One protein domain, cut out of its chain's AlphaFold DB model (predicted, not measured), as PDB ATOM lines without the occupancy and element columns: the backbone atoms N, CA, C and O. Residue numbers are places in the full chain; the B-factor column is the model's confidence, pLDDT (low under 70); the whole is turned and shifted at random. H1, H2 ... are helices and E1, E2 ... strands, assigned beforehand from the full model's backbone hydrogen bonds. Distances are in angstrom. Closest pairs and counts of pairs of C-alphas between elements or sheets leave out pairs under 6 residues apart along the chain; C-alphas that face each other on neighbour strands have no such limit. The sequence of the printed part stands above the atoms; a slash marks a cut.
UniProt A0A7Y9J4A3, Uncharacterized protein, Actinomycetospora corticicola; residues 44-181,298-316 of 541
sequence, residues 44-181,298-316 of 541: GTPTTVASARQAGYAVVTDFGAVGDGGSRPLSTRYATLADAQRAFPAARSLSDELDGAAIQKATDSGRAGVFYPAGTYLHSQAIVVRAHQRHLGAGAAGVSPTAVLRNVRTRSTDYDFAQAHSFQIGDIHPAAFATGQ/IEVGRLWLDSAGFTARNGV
ATOM      1  N   GLY A  44      74.081  28.659  26.282       58.31
ATOM      2  CA  GLY A  44      74.341  29.213  24.942       58.31
ATOM      3  C   GLY A  44      75.722  28.879  24.361       58.31
ATOM      4  O   GLY A  44      76.272  29.668  23.594       58.31
ATOM      5  N   THR A  45      76.324  27.761  24.762       80.88
ATOM      6  CA  THR A  45      77.670  27.357  24.345       80.88
ATOM      7  C   THR A  45      77.715  26.931  22.872       80.88
ATOM      8  O   THR A  45      76.765  26.337  22.355       80.88
ATOM      9  N   PRO A  46      78.813  27.226  22.148       91.50
ATOM     10  CA  PRO A  46      78.891  26.955  20.718       91.50
ATOM     11  C   PRO A  46      78.839  25.453  20.441       91.50
ATOM     12  O   PRO A  46      79.471  24.665  21.141       91.50
ATOM     13  N   THR A  47      78.097  25.040  19.417       93.19
ATOM     14  CA  THR A  47      77.953  23.632  18.989       93.19
ATOM     15  C   THR A  47      78.618  23.347  17.645       93.19
ATOM     16  O   THR A  47      78.792  22.183  17.279       93.19
ATOM     17  N   THR A  48      79.013  24.394  16.916       95.00
ATOM     18  CA  THR A  48      79.625  24.319  15.588       95.00
ATOM     19  C   THR A  48      80.841  25.234  15.510       95.00
ATOM     20  O   THR A  48      80.991  26.168  16.293       95.00
ATOM     21  N   VAL A  49      81.694  25.011  14.510       96.38
ATOM     22  CA  VAL A  49      82.862  25.870  14.257       96.38
ATOM     23  C   VAL A  49      82.458  27.324  14.006       96.38
ATOM     24  O   VAL A  49      83.115  28.241  14.491       96.38
ATOM     25  N   ALA A  50      81.370  27.548  13.265       96.25
ATOM     26  CA  ALA A  50      80.898  28.893  12.954       96.25
ATOM     27  C   ALA A  50      80.444  29.642  14.218       96.25
ATOM     28  O   ALA A  50      80.896  30.764  14.446       96.25
ATOM     29  N   SER A  51      79.626  29.009  15.069       94.94
ATOM     30  CA  SER A  51      79.180  29.630  16.324       94.94
ATOM     31  C   SER A  51      80.326  29.795  17.322       94.94
ATOM     32  O   SER A  51      80.388  30.811  18.006       94.94
ATOM     33  N   ALA A  52      81.284  28.863  17.352       95.38
ATOM     34  CA  ALA A  52      82.497  28.979  18.159       95.38
ATOM     35  C   ALA A  52      83.330  30.204  17.765       95.38
ATOM     36  O   ALA A  52      83.690  31.007  18.624       95.38
ATOM     37  N   ARG A  53      83.588  30.399  16.465       95.56
ATOM     38  CA  ARG A  53      84.318  31.579  15.970       95.56
ATOM     39  C   ARG A  53      83.563  32.874  16.257       95.56
ATOM     40  O   ARG A  53      84.181  33.834  16.704       95.56
ATOM     41  N   GLN A  54      82.246  32.887  16.055       95.25
ATOM     42  CA  GLN A  54      81.403  34.040  16.383       95.25
ATOM     43  C   GLN A  54      81.452  34.382  17.880       95.25
ATOM     44  O   GLN A  54      81.494  35.553  18.238       95.25
ATOM     45  N   ALA A  55      81.506  33.366  18.744       93.06
ATOM     46  CA  ALA A  55      81.656  33.511  20.190       93.06
ATOM     47  C   ALA A  55      83.109  33.770  20.644       93.06
ATOM     48  O   ALA A  55      83.373  33.815  21.843       93.06
ATOM     49  N   GLY A  56      84.063  33.912  19.717       94.94
ATOM     50  CA  GLY A  56      85.463  34.211  20.029       94.94
ATOM     51  C   GLY A  56      86.289  33.030  20.551       94.94
ATOM     52  O   GLY A  56      87.380  33.247  21.076       94.94
ATOM     53  N   TYR A  57      85.824  31.786  20.404       96.56
ATOM     54  CA  TYR A  57      86.569  30.595  20.831       96.56
ATOM     55  C   TYR A  57      87.800  30.358  19.947       96.56
ATOM     56  O   TYR A  57      87.818  30.677  18.756       96.56
ATOM     57  N   ALA A  58      88.849  29.782  20.525       97.88
ATOM     58  CA  ALA A  58      89.998  29.247  19.809       97.88
ATOM     59  C   ALA A  58      89.600  27.899  19.189       97.88
ATOM     60  O   ALA A  58      89.447  26.908  19.901       97.88
ATOM     61  N   VAL A  59      89.388  27.845  17.874       98.44
ATOM     62  CA  VAL A  59      89.096  26.575  17.193       98.44
ATOM     63  C   VAL A  59      90.414  25.868  16.909       98.44
ATOM     64  O   VAL A  59      91.258  26.419  16.211       98.44
ATOM     65  N   VAL A  60      90.603  24.653  17.423       98.56
ATOM     66  CA  VAL A  60      91.918  23.972  17.428       98.56
ATOM     67  C   VAL A  60      92.531  23.781  16.031       98.56
ATOM     68  O   VAL A  60      93.749  23.819  15.870       98.56
ATOM     69  N   THR A  61      91.702  23.662  14.991       98.44
ATOM     70  CA  THR A  61      92.151  23.560  13.591       98.44
ATOM     71  C   THR A  61      92.767  24.854  13.060       98.44
ATOM     72  O   THR A  61      93.649  24.805  12.207       98.44
ATOM     73  N   ASP A  62      92.378  26.014  13.602       98.44
ATOM     74  CA  ASP A  62      92.969  27.315  13.247       98.44
ATOM     75  C   ASP A  62      94.413  27.433  13.781       98.44
ATOM     76  O   ASP A  62      95.186  28.280  13.336       98.44
ATOM     77  N   PHE A  63      94.799  26.540  14.700       98.50
ATOM     78  CA  PHE A  63      96.143  26.423  15.267       98.50
ATOM     79  C   PHE A  63      96.960  25.278  14.650       98.50
ATOM     80  O   PHE A  63      98.122  25.099  15.016       98.50
ATOM     81  N   GLY A  64      96.398  24.546  13.681       98.06
ATOM     82  CA  GLY A  64      97.095  23.505  12.923       98.06
ATOM     83  C   GLY A  64      96.757  22.063  13.306       98.06
ATOM     84  O   GLY A  64      97.397  21.164  12.766       98.06
ATOM     85  N   ALA A  65      95.775  21.838  14.186       98.50
ATOM     86  CA  ALA A  65      95.248  20.497  14.430       98.50
ATOM     87  C   ALA A  65      94.522  19.970  13.179       98.50
ATOM     88  O   ALA A  65      93.829  20.721  12.488       98.50
ATOM     89  N   VAL A  66      94.663  18.677  12.908       98.44
ATOM     90  CA  VAL A  66      94.074  17.950  11.781       98.44
ATOM     91  C   VAL A  66      92.865  17.135  12.237       98.44
ATOM     92  O   VAL A  66      91.799  17.264  11.642       98.44
ATOM     93  N   GLY A  67      92.994  16.341  13.306       97.81
ATOM     94  CA  GLY A  67      91.874  15.574  13.858       97.81
ATOM     95  C   GLY A  67      91.410  14.390  12.998       97.81
ATOM     96  O   GLY A  67      90.232  14.031  13.038       97.81
ATOM     97  N   ASP A  68      92.298  13.787  12.205       98.06
ATOM     98  CA  ASP A  68      91.987  12.648  11.321       98.06
ATOM     99  C   ASP A  68      92.186  11.268  11.983       98.06
ATOM    100  O   ASP A  68      91.849  10.234  11.400       98.06
ATOM    101  N   GLY A  69      92.695  11.240  13.216       97.19
ATOM    102  CA  GLY A  69      93.012  10.029  13.970       97.19
ATOM    103  C   GLY A  69      94.303   9.328  13.546       97.19
ATOM    104  O   GLY A  69      94.575   8.245  14.065       97.19
ATOM    105  N   GLY A  70      95.081   9.907  12.625       97.62
ATOM    106  CA  GLY A  70      96.411   9.430  12.250       97.62
ATOM    107  C   GLY A  70      97.511  10.103  13.074       97.62
ATOM    108  O   GLY A  70      97.420  11.286  13.389       97.62
ATOM    109  N   SER A  71      98.572   9.359  13.409       97.56
ATOM    110  CA  SER A  71      99.755   9.935  14.069       97.56
ATOM    111  C   SER A  71     100.464  10.911  13.136       97.56
ATOM    112  O   SER A  71     100.721  10.613  11.964       97.56
ATOM    113  N   ARG A  72     100.755  12.100  13.660       97.62
ATOM    114  CA  ARG A  72     101.409  13.213  12.974       97.62
ATOM    115  C   ARG A  72     102.432  13.824  13.930       97.62
ATOM    116  O   ARG A  72     102.214  14.936  14.412       97.62
ATOM    117  N   PRO A  73     103.560  13.144  14.206       98.25
ATOM    118  CA  PRO A  73     104.590  13.724  15.051       98.25
ATOM    119  C   PRO A  73     105.113  15.019  14.419       98.25
ATOM    120  O   PRO A  73     105.138  15.157  13.190       98.25
ATOM    121  N   LEU A  74     105.551  15.974  15.238       98.50
ATOM    122  CA  LEU A  74     106.076  17.263  14.772       98.50
ATOM    123  C   LEU A  74     107.229  17.100  13.761       98.50
ATOM    124  O   LEU A  74     107.369  17.941  12.871       98.50
ATOM    125  N   SER A  75     107.987  16.000  13.824       98.44
ATOM    126  CA  SER A  75     109.019  15.616  12.844       98.44
ATOM    127  C   SER A  75     108.514  15.486  11.402       98.44
ATOM    128  O   SER A  75     109.298  15.621  10.469       98.44
ATOM    129  N   THR A  76     107.212  15.273  11.188       98.00
ATOM    130  CA  THR A  76     106.608  15.261   9.841       98.00
ATOM    131  C   THR A  76     106.604  16.636   9.173       98.00
ATOM    132  O   THR A  76     106.457  16.724   7.955       98.00
ATOM    133  N   ARG A  77     106.759  17.716   9.954       97.88
ATOM    134  CA  ARG A  77     106.704  19.108   9.485       97.88
ATOM    135  C   ARG A  77     107.959  19.916   9.808       97.88
ATOM    136  O   ARG A  77     108.284  20.836   9.061       97.88
ATOM    137  N   TYR A  78     108.644  19.607  10.904       98.50
ATOM    138  CA  TYR A  78     109.793  20.368  11.391       98.50
ATOM    139  C   TYR A  78     111.032  19.479  11.480       98.50
ATOM    140  O   TYR A  78     110.990  18.403  12.070       98.50
ATOM    141  N   ALA A  79     112.151  19.956  10.933       98.19
ATOM    142  CA  ALA A  79     113.422  19.233  10.971       98.19
ATOM    143  C   ALA A  79     114.106  19.300  12.348       98.19
ATOM    144  O   ALA A  79     114.861  18.399  12.705       98.19
ATOM    145  N   THR A  80     113.854  20.362  13.124       98.50
ATOM    146  CA  THR A  80     114.468  20.572  14.442       98.50
ATOM    147  C   THR A  80     113.426  20.930  15.497       98.50
ATOM    148  O   THR A  80     112.402  21.552  15.199       98.50
ATOM    149  N   LEU A  81     113.700  20.578  16.758       98.31
ATOM    150  CA  LEU A  81     112.846  20.966  17.884       98.31
ATOM    151  C   LEU A  81     112.726  22.494  17.998       98.31
ATOM    152  O   LEU A  81     111.646  22.994  18.282       98.31
ATOM    153  N   ALA A  82     113.797  23.238  17.708       98.38
ATOM    154  CA  ALA A  82     113.778  24.700  17.735       98.38
ATOM    155  C   ALA A  82     112.824  25.297  16.680       98.38
ATOM    156  O   ALA A  82     112.116  26.262  16.968       98.38
ATOM    157  N   ASP A  83     112.768  24.726  15.469       98.44
ATOM    158  CA  ASP A  83     111.771  25.112  14.458       98.44
ATOM    159  C   ASP A  83     110.348  24.818  14.940       98.44
ATOM    160  O   ASP A  83     109.461  25.665  14.818       98.44
ATOM    161  N   ALA A  84     110.137  23.633  15.519       98.50
ATOM    162  CA  ALA A  84     108.841  23.243  16.055       98.50
ATOM    163  C   ALA A  84     108.401  24.170  17.199       98.50
ATOM    164  O   ALA A  84     107.266  24.635  17.190       98.50
ATOM    165  N   GLN A  85     109.301  24.515  18.125       98.56
ATOM    166  CA  GLN A  85     109.043  25.410  19.258       98.56
ATOM    167  C   GLN A  85     108.726  26.846  18.833       98.56
ATOM    168  O   GLN A  85     107.920  27.512  19.477       98.56
ATOM    169  N   ARG A  86     109.272  27.324  17.707       98.12
ATOM    170  CA  ARG A  86     108.848  28.613  17.132       98.12
ATOM    171  C   ARG A  86     107.371  28.614  16.742       98.12
ATOM    172  O   ARG A  86     106.698  29.630  16.894       98.12
ATOM    173  N   ALA A  87     106.858  27.494  16.235       98.06
ATOM    174  CA  ALA A  87     105.448  27.363  15.882       98.06
ATOM    175  C   ALA A  87     104.569  26.981  17.083       98.06
ATOM    176  O   ALA A  87     103.443  27.472  17.192       98.06
ATOM    177  N   PHE A  88     105.084  26.129  17.965       98.00
ATOM    178  CA  PHE A  88     104.411  25.522  19.107       98.00
ATOM    179  C   PHE A  88     105.307  25.633  20.349       98.00
ATOM    180  O   PHE A  88     106.024  24.683  20.664       98.00
ATOM    181  N   PRO A  89     105.283  26.768  21.073       96.81
ATOM    182  CA  PRO A  89     106.223  27.031  22.170       96.81
ATOM    183  C   PRO A  89     106.255  25.968  23.277       96.81
ATOM    184  O   PRO A  89     107.291  25.773  23.902       96.81
ATOM    185  N   ALA A  90     105.146  25.256  23.496       93.19
ATOM    186  CA  ALA A  90     105.042  24.191  24.492       93.19
ATOM    187  C   ALA A  90     105.636  22.833  24.046       93.19
ATOM    188  O   ALA A  90     105.702  21.913  24.861       93.19
ATOM    189  N   ALA A  91     106.062  22.679  22.785       96.06
ATOM    190  CA  ALA A  91     106.624  21.425  22.278       96.06
ATOM    191  C   ALA A  91     107.909  21.039  23.028       96.06
ATOM    192  O   ALA A  91     108.815  21.861  23.207       96.06
ATOM    193  N   ARG A  92     108.015  19.768  23.436       94.19
ATOM    194  CA  ARG A  92     109.173  19.233  24.179       94.19
ATOM    195  C   ARG A  92     110.007  18.267  23.345       94.19
ATOM    196  O   ARG A  92     111.183  18.076  23.638       94.19
ATOM    197  N   SER A  93     109.420  17.667  22.313       95.62
ATOM    198  CA  SER A  93     110.086  16.734  21.407       95.62
ATOM    199  C   SER A  93     109.505  16.821  19.996       95.62
ATOM    200  O   SER A  93     108.328  17.114  19.810       95.62
ATOM    201  N   LEU A  94     110.304  16.482  18.980       97.88
ATOM    202  CA  LEU A  94     109.799  16.278  17.617       97.88
ATOM    203  C   LEU A  94     108.877  15.053  17.489       97.88
ATOM    204  O   LEU A  94     108.172  14.923  16.492       97.88
ATOM    205  N   SER A  95     108.873  14.166  18.485       96.50
ATOM    206  CA  SER A  95     107.920  13.059  18.588       96.50
ATOM    207  C   SER A  95     106.579  13.469  19.199       96.50
ATOM    208  O   SER A  95     105.710  12.613  19.336       96.50
ATOM    209  N   ASP A  96     106.409  14.729  19.617       96.50
ATOM    210  CA  ASP A  96     105.108  15.190  20.088       96.50
ATOM    211  C   ASP A  96     104.099  15.203  18.937       96.50
ATOM    212  O   ASP A  96     104.449  15.530  17.805       96.50
ATOM    213  N   GLU A  97     102.848  14.846  19.217       98.00
ATOM    214  CA  GLU A  97     101.788  14.852  18.206       98.00
ATOM    215  C   GLU A  97     101.391  16.287  17.826       98.00
ATOM    216  O   GLU A  97     101.159  17.135  18.695       98.00
ATOM    217  N   LEU A  98     101.270  16.552  16.521       98.56
ATOM    218  CA  LEU A  98     100.896  17.856  15.965       98.56
ATOM    219  C   LEU A  98      99.551  18.347  16.509       98.56
ATOM    220  O   LEU A  98      99.426  19.521  16.854       98.56
ATOM    221  N   ASP A  99      98.565  17.453  16.593       98.62
ATOM    222  CA  ASP A  99      97.234  17.754  17.124       98.62
ATOM    223  C   ASP A  99      97.325  18.228  18.579       98.62
ATOM    224  O   ASP A  99      96.832  19.308  18.902       98.62
ATOM    225  N   GLY A 100      98.026  17.482  19.439       97.44
ATOM    226  CA  GLY A 100      98.283  17.873  20.825       97.44
ATOM    227  C   GLY A 100      98.992  19.227  20.951       97.44
ATOM    228  O   GLY A 100      98.555  20.082  21.722       97.44
ATOM    229  N   ALA A 101     100.037  19.466  20.152       98.31
ATOM    230  CA  ALA A 101     100.769  20.735  20.152       98.31
ATOM    231  C   ALA A 101      99.900  21.924  19.696       98.31
ATOM    232  O   ALA A 101      99.969  23.014  20.271       98.31
ATOM    233  N   ALA A 102      99.049  21.720  18.686       98.62
ATOM    234  CA  ALA A 102      98.108  22.727  18.207       98.62
ATOM    235  C   ALA A 102      96.987  23.008  19.216       98.62
ATOM    236  O   ALA A 102      96.627  24.169  19.411       98.62
ATOM    237  N   ILE A 103      96.475  21.975  19.894       98.44
ATOM    238  CA  ILE A 103      95.496  22.126  20.974       98.44
ATOM    239  C   ILE A 103      96.104  22.936  22.121       98.44
ATOM    240  O   ILE A 103      95.503  23.930  22.519       98.44
ATOM    241  N   GLN A 104      97.306  22.588  22.596       97.31
ATOM    242  CA  GLN A 104      97.961  23.350  23.663       97.31
ATOM    243  C   GLN A 104      98.184  24.810  23.251       97.31
ATOM    244  O   GLN A 104      97.914  25.718  24.028       97.31
ATOM    245  N   LYS A 105      98.584  25.066  21.999       97.88
ATOM    246  CA  LYS A 105      98.711  26.434  21.478       97.88
ATOM    247  C   LYS A 105      97.374  27.187  21.455       97.88
ATOM    248  O   LYS A 105      97.349  28.384  21.737       97.88
ATOM    249  N   ALA A 106      96.272  26.515  21.120       97.94
ATOM    250  CA  ALA A 106      94.934  27.101  21.181       97.94
ATOM    251  C   ALA A 106      94.554  27.454  22.629       97.94
ATOM    252  O   ALA A 106      94.047  28.547  22.883       97.94
ATOM    253  N   THR A 107      94.870  26.574  23.580       95.25
ATOM    254  CA  THR A 107      94.700  26.798  25.022       95.25
ATOM    255  C   THR A 107      95.558  27.952  25.539       95.25
ATOM    256  O   THR A 107      95.074  28.793  26.292       95.25
ATOM    257  N   ASP A 108      96.797  28.070  25.071       94.94
ATOM    258  CA  ASP A 108      97.728  29.136  25.458       94.94
ATOM    259  C   ASP A 108      97.431  30.482  24.768       94.94
ATOM    260  O   ASP A 108      98.080  31.485  25.060       94.94
ATOM    261  N   SER A 109      96.434  30.548  23.876       94.75
ATOM    262  CA  SER A 109      96.081  31.779  23.146       94.75
ATOM    263  C   SER A 109      95.458  32.879  24.019       94.75
ATOM    264  O   SER A 109      95.254  33.994  23.539       94.75
ATOM    265  N   GLY A 110      95.115  32.568  25.274       88.25
ATOM    266  CA  GLY A 110      94.455  33.486  26.207       88.25
ATOM    267  C   GLY A 110      92.949  33.656  25.972       88.25
ATOM    268  O   GLY A 110      92.303  34.430  26.675       88.25
ATOM    269  N   ARG A 111      92.362  32.939  25.003       91.81
ATOM    270  CA  ARG A 111      90.905  32.906  24.813       91.81
ATOM    271  C   ARG A 111      90.252  32.096  25.933       91.81
ATOM    272  O   ARG A 111      90.725  31.018  26.278       91.81
ATOM    273  N   ALA A 112      89.118  32.584  26.437       87.69
ATOM    274  CA  ALA A 112      88.346  31.900  27.478       87.69
ATOM    275  C   ALA A 112      87.749  30.558  27.011       87.69
ATOM    276  O   ALA A 112      87.345  29.742  27.830       87.69
ATOM    277  N   GLY A 113      87.671  30.322  25.698       94.25
ATOM    278  CA  GLY A 113      87.098  29.113  25.124       94.25
ATOM    279  C   GLY A 113      88.000  28.466  24.080       94.25
ATOM    280  O   GLY A 113      88.527  29.154  23.207       94.25
ATOM    281  N   VAL A 114      88.116  27.143  24.134       97.56
ATOM    282  CA  VAL A 114      88.775  26.264  23.165       97.56
ATOM    283  C   VAL A 114      87.727  25.307  22.606       97.56
ATOM    284  O   VAL A 114      87.018  24.634  23.354       97.56
ATOM    285  N   PHE A 115      87.602  25.267  21.283       98.06
ATOM    286  CA  PHE A 115      86.578  24.488  20.597       98.06
ATOM    287  C   PHE A 115      87.189  23.404  19.710       98.06
ATOM    288  O   PHE A 115      88.070  23.682  18.888       98.06
ATOM    289  N   TYR A 116      86.663  22.187  19.840       98.12
ATOM    290  CA  TYR A 116      87.097  20.995  19.120       98.12
ATOM    291  C   TYR A 116      86.029  20.607  18.088       98.12
ATOM    292  O   TYR A 116      84.958  20.128  18.470       98.12
ATOM    293  N   PRO A 117      86.275  20.809  16.781       97.94
ATOM    294  CA  PRO A 117      85.428  20.239  15.739       97.94
ATOM    295  C   PRO A 117      85.303  18.711  15.869       97.94
ATOM    296  O   PRO A 117      86.080  18.066  16.569       97.94
ATOM    297  N   ALA A 118      84.329  18.121  15.176       97.50
ATOM    298  CA  ALA A 118      84.249  16.666  15.077       97.50
ATOM    299  C   ALA A 118      85.539  16.110  14.451       97.50
ATOM    300  O   ALA A 118      86.001  16.624  13.431       97.50
ATOM    301  N   GLY A 119      86.110  15.071  15.057       97.88
ATOM    302  CA  GLY A 119      87.411  14.532  14.667       97.88
ATOM    303  C   GLY A 119      88.032  13.662  15.755       97.88
ATOM    304  O   GLY A 119      87.521  13.577  16.869       97.88
ATOM    305  N   THR A 120      89.136  12.994  15.434       98.00
ATOM    306  CA  THR A 120      89.974  12.273  16.403       98.00
ATOM    307  C   THR A 120      91.345  12.927  16.466       98.00
ATOM    308  O   THR A 120      92.114  12.843  15.515       98.00
ATOM    309  N   TYR A 121      91.639  13.567  17.588       98.19
ATOM    310  CA  TYR A 121      92.852  14.325  17.839       98.19
ATOM    311  C   TYR A 121      93.821  13.500  18.676       98.19
ATOM    312  O   TYR A 121      93.481  13.078  19.787       98.19
ATOM    313  N   LEU A 122      95.023  13.273  18.153       97.19
ATOM    314  CA  LEU A 122      96.052  12.523  18.870       97.19
ATOM    315  C   LEU A 122      96.946  13.460  19.684       97.19
ATOM    316  O   LEU A 122      97.364  14.514  19.218       97.19
ATOM    317  N   HIS A 123      97.264  13.085  20.916       94.69
ATOM    318  CA  HIS A 123      98.188  13.852  21.744       94.69
ATOM    319  C   HIS A 123      99.165  12.924  22.471       94.69
ATOM    320  O   HIS A 123      98.838  11.792  22.815       94.69
ATOM    321  N   SER A 124     100.395  13.388  22.684       91.75
ATOM    322  CA  SER A 124     101.470  12.643  23.367       91.75
ATOM    323  C   SER A 124     101.783  13.184  24.768       91.75
ATOM    324  O   SER A 124     102.612  12.614  25.487       91.75
ATOM    325  N   GLN A 125     101.156  14.309  25.120       88.69
ATOM    326  CA  GLN A 125     101.271  15.043  26.377       88.69
ATOM    327  C   GLN A 125      99.878  15.483  26.817       88.69
ATOM    328  O   GLN A 125      99.008  15.700  25.967       88.69
ATOM    329  N   ALA A 126      99.662  15.616  28.121       88.06
ATOM    330  CA  ALA A 126      98.412  16.146  28.645       88.06
ATOM    331  C   ALA A 126      98.235  17.619  28.245       88.06
ATOM    332  O   ALA A 126      99.195  18.391  28.253       88.06
ATOM    333  N   ILE A 127      97.002  18.010  27.920       91.00
ATOM    334  CA  ILE A 127      96.667  19.412  27.658       91.00
ATOM    335  C   ILE A 127      96.538  20.136  28.998       91.00
ATOM    336  O   ILE A 127      95.697  19.773  29.824       91.00
ATOM    337  N   VAL A 128      97.365  21.155  29.220       89.31
ATOM    338  CA  VAL A 128      97.356  21.963  30.444       89.31
ATOM    339  C   VAL A 128      96.234  22.989  30.360       89.31
ATOM    340  O   VAL A 128      96.285  23.888  29.520       89.31
ATOM    341  N   VAL A 129      95.246  22.861  31.245       88.50
ATOM    342  CA  VAL A 129      94.085  23.756  31.347       88.50
ATOM    343  C   VAL A 129      94.269  24.687  32.539       88.50
ATOM    344  O   VAL A 129      94.527  24.230  33.657       88.50
ATOM    345  N   ARG A 130      94.112  25.988  32.301       85.81
ATOM    346  CA  ARG A 130      94.249  27.055  33.302       85.81
ATOM    347  C   ARG A 130      92.896  27.643  33.679       85.81
ATOM    348  O   ARG A 130      91.902  27.409  33.000       85.81
ATOM    349  N   ALA A 131      92.876  28.429  34.754       85.06
ATOM    350  CA  ALA A 131      91.674  29.082  35.262       85.06
ATOM    351  C   ALA A 131      90.913  29.866  34.175       85.06
ATOM    352  O   ALA A 131      91.511  30.471  33.282       85.06
ATOM    353  N   HIS A 132      89.586  29.883  34.296       88.12
ATOM    354  CA  HIS A 132      88.638  30.585  33.431       88.12
ATOM    355  C   HIS A 132      88.605  30.086  31.977       88.12
ATOM    356  O   HIS A 132      88.257  30.842  31.065       88.12
ATOM    357  N   GLN A 133      88.965  28.819  31.746       90.88
ATOM    358  CA  GLN A 133      88.946  28.197  30.423       90.88
ATOM    359  C   GLN A 133      87.791  27.215  30.242       90.88
ATOM    360  O   GLN A 133      87.408  26.475  31.148       90.88
ATOM    361  N   ARG A 134      87.270  27.181  29.013       94.31
ATOM    362  CA  ARG A 134      86.183  26.303  28.577       94.31
ATOM    363  C   ARG A 134      86.635  25.457  27.400       94.31
ATOM    364  O   ARG A 134      86.991  26.003  26.362       94.31
ATOM    365  N   HIS A 135      86.596  24.143  27.534       96.12
ATOM    366  CA  HIS A 135      87.013  23.187  26.515       96.12
ATOM    367  C   HIS A 135      85.813  22.392  26.027       96.12
ATOM    368  O   HIS A 135      85.240  21.597  26.767       96.12
ATOM    369  N   LEU A 136      85.422  22.619  24.774       96.12
ATOM    370  CA  LEU A 136      84.133  22.161  24.271       96.12
ATOM    371  C   LEU A 136      84.243  21.467  22.923       96.12
ATOM    372  O   LEU A 136      84.719  22.056  21.953       96.12
ATOM    373  N   GLY A 137      83.752  20.234  22.848       96.44
ATOM    374  CA  GLY A 137      83.594  19.543  21.574       96.44
ATOM    375  C   GLY A 137      82.352  19.960  20.796       96.44
ATOM    376  O   GLY A 137      81.408  20.560  21.319       96.44
ATOM    377  N   ALA A 138      82.364  19.629  19.509       93.56
ATOM    378  CA  ALA A 138      81.225  19.795  18.624       93.56
ATOM    379  C   ALA A 138      80.083  18.827  18.971       93.56
ATOM    380  O   ALA A 138      80.301  17.682  19.378       93.56
ATOM    381  N   GLY A 139      78.856  19.288  18.730       87.50
ATOM    382  CA  GLY A 139      77.628  18.563  19.057       87.50
ATOM    383  C   GLY A 139      76.765  19.306  20.074       87.50
ATOM    384  O   GLY A 139      77.214  20.245  20.736       87.50
ATOM    385  N   ALA A 140      75.495  18.922  20.157       84.50
ATOM    386  CA  ALA A 140      74.577  19.439  21.169       84.50
ATOM    387  C   ALA A 140      74.852  18.788  22.537       84.50
ATOM    388  O   ALA A 140      75.395  17.686  22.604       84.50
ATOM    389  N   ALA A 141      74.467  19.462  23.624       81.06
ATOM    390  CA  ALA A 141      74.469  18.856  24.956       81.06
ATOM    391  C   ALA A 141      73.545  17.622  24.990       81.06
ATOM    392  O   ALA A 141      72.531  17.585  24.292       81.06
ATOM    393  N   GLY A 142      73.902  16.608  25.779       79.69
ATOM    394  CA  GLY A 142      73.177  15.339  25.885       79.69
ATOM    395  C   GLY A 142      73.378  14.369  24.716       79.69
ATOM    396  O   GLY A 142      72.843  13.263  24.752       79.69
ATOM    397  N   VAL A 143      74.135  14.746  23.679       85.62
ATOM    398  CA  VAL A 143      74.455  13.877  22.537       85.62
ATOM    399  C   VAL A 143      75.866  13.317  22.693       85.62
ATOM    400  O   VAL A 143      76.759  14.003  23.188       85.62
ATOM    401  N   SER A 144      76.080  12.080  22.232       87.44
ATOM    402  CA  SER A 144      77.408  11.465  22.200       87.44
ATOM    403  C   SER A 144      78.444  12.394  21.540       87.44
ATOM    404  O   SER A 144      78.223  12.846  20.410       87.44
ATOM    405  N   PRO A 145      79.580  12.658  22.206       92.75
ATOM    406  CA  PRO A 145      80.660  13.478  21.676       92.75
ATOM    407  C   PRO A 145      81.172  13.010  20.314       92.75
ATOM    408  O   PRO A 145      81.363  11.818  20.078       92.75
ATOM    409  N   THR A 146      81.458  13.973  19.438       95.69
ATOM    410  CA  THR A 146      82.042  13.717  18.106       95.69
ATOM    411  C   THR A 146      83.513  14.119  18.000       95.69
ATOM    412  O   THR A 146      84.191  13.745  17.044       95.69
ATOM    413  N   ALA A 147      84.011  14.871  18.983       96.94
ATOM    414  CA  ALA A 147      85.419  15.195  19.143       96.94
ATOM    415  C   ALA A 147      86.059  14.202  20.121       96.94
ATOM    416  O   ALA A 147      85.649  14.106  21.281       96.94
ATOM    417  N   VAL A 148      87.059  13.466  19.644       96.56
ATOM    418  CA  VAL A 148      87.797  12.456  20.406       96.56
ATOM    419  C   VAL A 148      89.208  12.965  20.664       96.56
ATOM    420  O   VAL A 148      89.911  13.292  19.714       96.56
ATOM    421  N   LEU A 149      89.645  13.010  21.918       96.06
ATOM    422  CA  LEU A 149      91.041  13.211  22.295       96.06
ATOM    423  C   LEU A 149      91.616  11.862  22.711       96.06
ATOM    424  O   LEU A 149      91.138  11.258  23.669       96.06
ATOM    425  N   ARG A 150      92.647  11.404  22.002       94.25
ATOM    426  CA  ARG A 150      93.321  10.138  22.289       94.25
ATOM    427  C   ARG A 150      94.781  10.368  22.642       94.25
ATOM    428  O   ARG A 150      95.521  10.943  21.844       94.25
ATOM    429  N   ASN A 151      95.207   9.845  23.789       91.25
ATOM    430  CA  ASN A 151      96.618   9.848  24.147       91.25
ATOM    431  C   ASN A 151      97.324   8.646  23.502       91.25
ATOM    432  O   ASN A 151      96.906   7.506  23.699       91.25
ATOM    433  N   VAL A 152      98.382   8.886  22.728       89.44
ATOM    434  CA  VAL A 152      99.134   7.825  22.025       89.44
ATOM    435  C   VAL A 152     100.295   7.255  22.838       89.44
ATOM    436  O   VAL A 152     100.920   6.279  22.424       89.44
ATOM    437  N   ARG A 153     100.628   7.863  23.981       81.00
ATOM    438  CA  ARG A 153     101.789   7.470  24.781       81.00
ATOM    439  C   ARG A 153     101.557   6.115  25.463       81.00
ATOM    440  O   ARG A 153     100.555   5.894  26.141       81.00
ATOM    441  N   THR A 154     102.538   5.221  25.330       66.75
ATOM    442  CA  THR A 154     102.635   3.973  26.102       66.75
ATOM    443  C   THR A 154     103.019   4.258  27.557       66.75
ATOM    444  O   THR A 154     103.900   5.073  27.819       66.75
ATOM    445  N   ARG A 155     102.380   3.575  28.509       64.69
ATOM    446  CA  ARG A 155     102.462   3.866  29.952       64.69
ATOM    447  C   ARG A 155     103.560   3.028  30.612       64.69
ATOM    448  O   ARG A 155     103.298   1.892  30.989       64.69
ATOM    449  N   SER A 156     104.788   3.545  30.700       56.88
ATOM    450  CA  SER A 156     105.924   2.779  31.249       56.88
ATOM    451  C   SER A 156     106.382   3.202  32.649       56.88
ATOM    452  O   SER A 156     107.031   2.413  33.329       56.88
ATOM    453  N   THR A 157     106.047   4.418  33.093       58.53
ATOM    454  CA  THR A 157     106.499   5.003  34.370       58.53
ATOM    455  C   THR A 157     105.414   5.864  35.027       58.53
ATOM    456  O   THR A 157     104.522   6.347  34.336       58.53
ATOM    457  N   ASP A 158     105.515   6.149  36.331       52.38
ATOM    458  CA  ASP A 158     104.593   7.052  37.057       52.38
ATOM    459  C   ASP A 158     104.541   8.474  36.468       52.38
ATOM    460  O   ASP A 158     103.490   9.116  36.430       52.38
ATOM    461  N   TYR A 159     105.664   8.970  35.938       58.62
ATOM    462  CA  TYR A 159     105.688  10.240  35.210       58.62
ATOM    463  C   TYR A 159     104.907  10.154  33.889       58.62
ATOM    464  O   TYR A 159     104.213  11.103  33.511       58.62
ATOM    465  N   ASP A 160     104.961   9.004  33.208       63.41
ATOM    466  CA  ASP A 160     104.117   8.758  32.040       63.41
ATOM    467  C   ASP A 160     102.638   8.724  32.414       63.41
ATOM    468  O   ASP A 160     101.843   9.202  31.615       63.41
ATOM    469  N   PHE A 161     102.253   8.253  33.607       63.56
ATOM    470  CA  PHE A 161     100.853   8.304  34.052       63.56
ATOM    471  C   PHE A 161     100.320   9.739  34.082       63.56
ATOM    472  O   PHE A 161      99.283  10.014  33.482       63.56
ATOM    473  N   ALA A 162     101.050  10.673  34.701       62.41
ATOM    474  CA  ALA A 162     100.636  12.078  34.761       62.41
ATOM    475  C   ALA A 162     100.526  12.722  33.362       62.41
ATOM    476  O   ALA A 162      99.637  13.533  33.109       62.41
ATOM    477  N   GLN A 163     101.405  12.339  32.431       68.00
ATOM    478  CA  GLN A 163     101.402  12.830  31.047       68.00
ATOM    479  C   GLN A 163     100.427  12.071  30.126       68.00
ATOM    480  O   GLN A 163     100.132  12.536  29.024       68.00
ATOM    481  N   ALA A 164      99.927  10.910  30.556       73.38
ATOM    482  CA  ALA A 164      99.028  10.058  29.786       73.38
ATOM    483  C   ALA A 164      97.552  10.476  29.903       73.38
ATOM    484  O   ALA A 164      96.708   9.906  29.211       73.38
ATOM    485  N   HIS A 165      97.219  11.465  30.735       83.12
ATOM    486  CA  HIS A 165      95.874  12.040  30.835       83.12
ATOM    487  C   HIS A 165      95.546  12.940  29.634       83.12
ATOM    488  O   HIS A 165      96.441  13.513  29.015       83.12
ATOM    489  N   SER A 166      94.260  13.077  29.290       86.44
ATOM    490  CA  SER A 166      93.830  14.027  28.244       86.44
ATOM    491  C   SER A 166      94.003  15.474  28.684       86.44
ATOM    492  O   SER A 166      94.506  16.304  27.928       86.44
ATOM    493  N   PHE A 167      93.626  15.754  29.927       89.31
ATOM    494  CA  PHE A 167      93.728  17.069  30.527       89.31
ATOM    495  C   PHE A 167      94.517  16.999  31.822       89.31
ATOM    496  O   PHE A 167      94.402  16.044  32.589       89.31
ATOM    497  N   GLN A 168      95.282  18.054  32.052       85.31
ATOM    498  CA  GLN A 168      95.925  18.365  33.309       85.31
ATOM    499  C   GLN A 168      95.383  19.726  33.748       85.31
ATOM    500  O   GLN A 168      95.807  20.764  33.246       85.31
ATOM    501  N   ILE A 169      94.390  19.712  34.635       84.62
ATOM    502  CA  ILE A 169      93.742  20.933  35.124       84.62
ATOM    503  C   ILE A 169      94.520  21.452  36.340       84.62
ATOM    504  O   ILE A 169      94.796  20.688  37.271       84.62
ATOM    505  N   GLY A 170      94.895  22.732  36.321       68.50
ATOM    506  CA  GLY A 170      95.762  23.342  37.337       68.50
ATOM    507  C   GLY A 170      97.102  23.801  36.776       68.50
ATOM    508  O   GLY A 170      97.696  23.127  35.931       68.50
ATOM    509  N   ASP A 171      97.618  24.913  37.304       55.38
ATOM    510  CA  ASP A 171      99.021  25.274  37.109       55.38
ATOM    511  C   ASP A 171      99.882  24.343  37.968       55.38
ATOM    512  O   ASP A 171     100.141  24.573  39.149       55.38
ATOM    513  N   ILE A 172     100.337  23.260  37.346       51.34
ATOM    514  CA  ILE A 172     101.508  22.542  37.830       51.34
ATOM    515  C   ILE A 172     102.703  23.411  37.473       51.34
ATOM    516  O   ILE A 172     103.103  23.466  36.307       51.34
ATOM    517  N   HIS A 173     103.275  24.096  38.459       40.03
ATOM    518  CA  HIS A 173     104.446  24.927  38.222       40.03
ATOM    519  C   HIS A 173     105.578  24.060  37.622       40.03
ATOM    520  O   HIS A 173     106.044  23.135  38.290       40.03
ATOM    521  N   PRO A 174     106.069  24.322  36.392       38.94
ATOM    522  CA  PRO A 174     107.063  23.463  35.737       38.94
ATOM    523  C   PRO A 174     108.358  23.290  36.544       38.94
ATOM    524  O   PRO A 174     108.998  22.240  36.475       38.94
ATOM    525  N   ALA A 175     108.726  24.285  37.365       38.56
ATOM    526  CA  ALA A 175     109.887  24.176  38.248       38.56
ATOM    527  C   ALA A 175     109.705  23.139  39.375       38.56
ATOM    528  O   ALA A 175     110.708  22.609  39.848       38.56
ATOM    529  N   ALA A 176     108.466  22.806  39.760       37.59
ATOM    530  CA  ALA A 176     108.186  21.792  40.779       37.59
ATOM    531  C   ALA A 176     108.591  20.379  40.320       37.59
ATOM    532  O   ALA A 176     109.084  19.598  41.126       37.59
ATOM    533  N   PHE A 177     108.467  20.073  39.023       38.59
ATOM    534  CA  PHE A 177     108.945  18.805  38.453       38.59
ATOM    535  C   PHE A 177     110.430  18.842  38.069       38.59
ATOM    536  O   PHE A 177     111.117  17.832  38.187       38.59
ATOM    537  N   ALA A 178     110.943  19.991  37.617       38.34
ATOM    538  CA  ALA A 178     112.305  20.087  37.084       38.34
ATOM    539  C   ALA A 178     113.414  20.128  38.152       38.34
ATOM    540  O   ALA A 178     114.558  19.808  37.845       38.34
ATOM    541  N   THR A 179     113.109  20.539  39.385       37.38
ATOM    542  CA  THR A 179     114.138  20.760  40.420       37.38
ATOM    543  C   THR A 179     114.096  19.753  41.569       37.38
ATOM    544  O   THR A 179     114.973  19.787  42.427       37.38
ATOM    545  N   GLY A 180     113.080  18.880  41.637       36.12
ATOM    546  CA  GLY A 180     112.839  18.038  42.819       36.12
ATOM    547  C   GLY A 180     112.660  18.840  44.118       36.12
ATOM    548  O   GLY A 180     112.669  18.271  45.206       36.12
ATOM    549  N   GLN A 181     112.527  20.165  44.015       35.72
ATOM    550  CA  GLN A 181     112.387  21.089  45.122       35.72
ATOM    551  C   GLN A 181     111.280  22.084  44.786       35.72
ATOM    552  O   GLN A 181     111.364  22.866  43.843       35.72
ATOM    553  N   ILE A 298      86.256  26.436  35.437       91.75
ATOM    554  CA  ILE A 298      86.623  25.534  34.334       91.75
ATOM    555  C   ILE A 298      85.385  24.868  33.742       91.75
ATOM    556  O   ILE A 298      84.562  24.342  34.480       91.75
ATOM    557  N   GLU A 299      85.289  24.801  32.417       94.19
ATOM    558  CA  GLU A 299      84.311  23.950  31.722       94.19
ATOM    559  C   GLU A 299      85.051  22.928  30.861       94.19
ATOM    560  O   GLU A 299      85.923  23.300  30.077       94.19
ATOM    561  N   VAL A 300      84.698  21.649  30.963       94.88
ATOM    562  CA  VAL A 300      85.115  20.636  29.984       94.88
ATOM    563  C   VAL A 300      83.903  19.804  29.618       94.88
ATOM    564  O   VAL A 300      83.324  19.135  30.474       94.88
ATOM    565  N   GLY A 301      83.528  19.802  28.342       95.06
ATOM    566  CA  GLY A 301      82.368  19.028  27.943       95.06
ATOM    567  C   GLY A 301      82.251  18.697  26.471       95.06
ATOM    568  O   GLY A 301      82.901  19.296  25.613       95.06
ATOM    569  N   ARG A 302      81.381  17.724  26.182       95.06
ATOM    570  CA  ARG A 302      81.117  17.197  24.831       95.06
ATOM    571  C   ARG A 302      82.359  16.598  24.175       95.06
ATOM    572  O   ARG A 302      82.591  16.784  22.981       95.06
ATOM    573  N   LEU A 303      83.161  15.877  24.954       96.25
ATOM    574  CA  LEU A 303      84.404  15.252  24.500       96.25
ATOM    575  C   LEU A 303      84.414  13.757  24.801       96.25
ATOM    576  O   LEU A 303      83.973  13.313  25.860       96.25
ATOM    577  N   TRP A 304      84.975  12.990  23.873       96.25
ATOM    578  CA  TRP A 304      85.405  11.623  24.131       96.25
ATOM    579  C   TRP A 304      86.887  11.648  24.495       96.25
ATOM    580  O   TRP A 304      87.712  12.090  23.702       96.25
ATOM    581  N   LEU A 305      87.235  11.158  25.676       94.62
ATOM    582  CA  LEU A 305      88.593  11.099  26.199       94.62
ATOM    583  C   LEU A 305      89.050   9.638  26.233       94.62
ATOM    584  O   LEU A 305      88.474   8.820  26.943       94.62
ATOM    585  N   ASP A 306      90.059   9.305  25.438       91.44
ATOM    586  CA  ASP A 306      90.649   7.968  25.319       91.44
ATOM    587  C   ASP A 306      92.109   8.042  25.791       91.44
ATOM    588  O   ASP A 306      93.025   8.339  25.022       91.44
ATOM    589  N   SER A 307      92.319   7.926  27.102       83.94
ATOM    590  CA  SER A 307      93.596   8.257  27.748       83.94
ATOM    591  C   SER A 307      93.791   7.484  29.058       83.94
ATOM    592  O   SER A 307      93.089   6.513  29.322       83.94
ATOM    593  N   ALA A 308      94.785   7.824  29.884       73.44
ATOM    594  CA  ALA A 308      94.903   7.216  31.219       73.44
ATOM    595  C   ALA A 308      93.731   7.601  32.139       73.44
ATOM    596  O   ALA A 308      93.433   6.895  33.100       73.44
ATOM    597  N   GLY A 309      93.032   8.693  31.830       74.25
ATOM    598  CA  GLY A 309      91.889   9.150  32.603       74.25
ATOM    599  C   GLY A 309      91.617  10.633  32.430       74.25
ATOM    600  O   GLY A 309      92.445  11.369  31.881       74.25
ATOM    601  N   PHE A 310      90.479  11.076  32.956       82.81
ATOM    602  CA  PHE A 310      90.208  12.491  33.163       82.81
ATOM    603  C   PHE A 310      90.531  12.847  34.610       82.81
ATOM    604  O   PHE A 310      89.860  12.376  35.531       82.81
ATOM    605  N   THR A 311      91.578  13.650  34.815       78.75
ATOM    606  CA  THR A 311      91.995  14.035  36.162       78.75
ATOM    607  C   THR A 311      92.205  15.533  36.323       78.75
ATOM    608  O   THR A 311      92.782  16.204  35.467       78.75
ATOM    609  N   ALA A 312      91.772  16.045  37.471       78.62
ATOM    610  CA  ALA A 312      92.175  17.341  37.988       78.62
ATOM    611  C   ALA A 312      92.944  17.125  39.296       78.62
ATOM    612  O   ALA A 312      92.421  17.345  40.388       78.62
ATOM    613  N   ARG A 313      94.194  16.662  39.191       72.19
ATOM    614  CA  ARG A 313      95.039  16.385  40.367       72.19
ATOM    615  C   ARG A 313      95.315  17.610  41.244       72.19
ATOM    616  O   ARG A 313      95.621  17.437  42.411       72.19
ATOM    617  N   ASN A 314      95.202  18.824  40.710       71.56
ATOM    618  CA  ASN A 314      95.414  20.055  41.486       71.56
ATOM    619  C   ASN A 314      94.102  20.698  41.958       71.56
ATOM    620  O   ASN A 314      94.125  21.724  42.625       71.56
ATOM    621  N   GLY A 315      92.965  20.117  41.574       84.44
ATOM    622  CA  GLY A 315      91.634  20.571  41.935       84.44
ATOM    623  C   GLY A 315      91.073  21.780  41.225       84.44
ATOM    624  O   GLY A 315      91.714  22.452  40.413       84.44
ATOM    625  N   VAL A 316      89.782  21.975  41.485       89.31
ATOM    626  CA  VAL A 316      88.937  22.891  40.729       89.31
ATOM    627  C   VAL A 316      87.921  23.541  41.649       89.31
ATOM    628  O   VAL A 316      87.112  22.872  42.289       89.31
TER     629      VAL A 316
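This is residues 44 to 181 and 298 to 316 of the 541 residues of an uncharacterized protein of Actinomycetospora corticicola (UniProt A0A7Y9J4A3). A five-stranded parallel sheet, twisted and curled like part of a barrel, has helix H4 on its inner face, packed on both edge strands, E1 and E2. The short strand pair E3 and E6 adjoins H4 through E3, with E8 beside E6, while H1 covers E1 from the sheet's other face. The printed part has 157 residues, under half of them in named elements, in the order H1 H2 H3 H4 E1 E2 E3 E4 E5 H5 E6 H6 E7 E8; the sheet's order is E1 E4 E7 E5 E2, and the class is mixed, helices and strands. The whole is compact, with a radius of gyration of the C-alphas of 15.0 A and spans of 43 by 36 by 27 A.

H1, residues 49 to 54, is on the sheet, over E1, residues 113 to 116; the closest C-alphas, those of Ala 52 and Phe 115, are 6.5 A apart. Residues 58 to 59 pair with residues 114 to 115 of E1, parallel. H2, residues 60 to 63, only grazes the sheet with residues 60 to 61 and touches H4, residues 98 to 107, closest at the C-alphas of Phe 63 and Ala 102, 5.1 A. H3, residues 81 to 87, is not on the sheet but is near H4, with 6 pairs of C-alphas within 10 A. H4 is on the opposite face from H1, at a height of 8.0 A over the sheet. Its closest C-alphas to E2, residues 119 to 123, are those of Gly 100 and His 123, 4.1 A; to E3, residues 127 to 129, those of Gln 104 and Ile 127, 5.8 A. E1 and E4, residues 134 to 137, are parallel at 18 degrees, with N 114 and O 134 at 2.7 A. E7, residues 298 to 306, bends by 83 degrees at residue 302 and pairs, staggered, with E4, N 135 and O 299 at 2.8 A, and with E5, residues 147 to 151, N 149 and O 304 at 2.8 A. E5 and E2 are parallel, with N 121 and O 148 at 2.8 A. H5, residues 158 to 163, is not on this sheet. E3 and E6, residues 167 to 169, are parallel, with N 168 and O 127 at 2.8 A. H6, residues 174 to 178, touches no helix. E8, residues 309 to 312, pairs with no named strand; the closest C-alphas of E6 and E8, those of Ile 169 and Ala 312, are 4.9 A apart. Every O i to N i+4 pair is within hydrogen-bond range in H1, H3, H4, H5 and H6; H2 is too short for such a pair.

H1 begins at C-alpha 49, (82.862, 25.870, 14.257). H4 is 14.2 A long from first to last C-alpha, E5 13.4 A, E2 12.9 A and E7 20.2 A. E8 ends at C-alpha 312, (92.175, 17.341, 37.988).

The C-alphas farthest apart, those of Ala 50 and Gln 181, are 45.7 A apart. Residues 182 to 297 are cut out, and C-alphas 181 and 298 are 28.3 A apart across the cut. The link from H2 to H3, residues 64 to 80, is long. Confidence is under 70 at residue 44, residues 154 to 163 and residues 170 to 181.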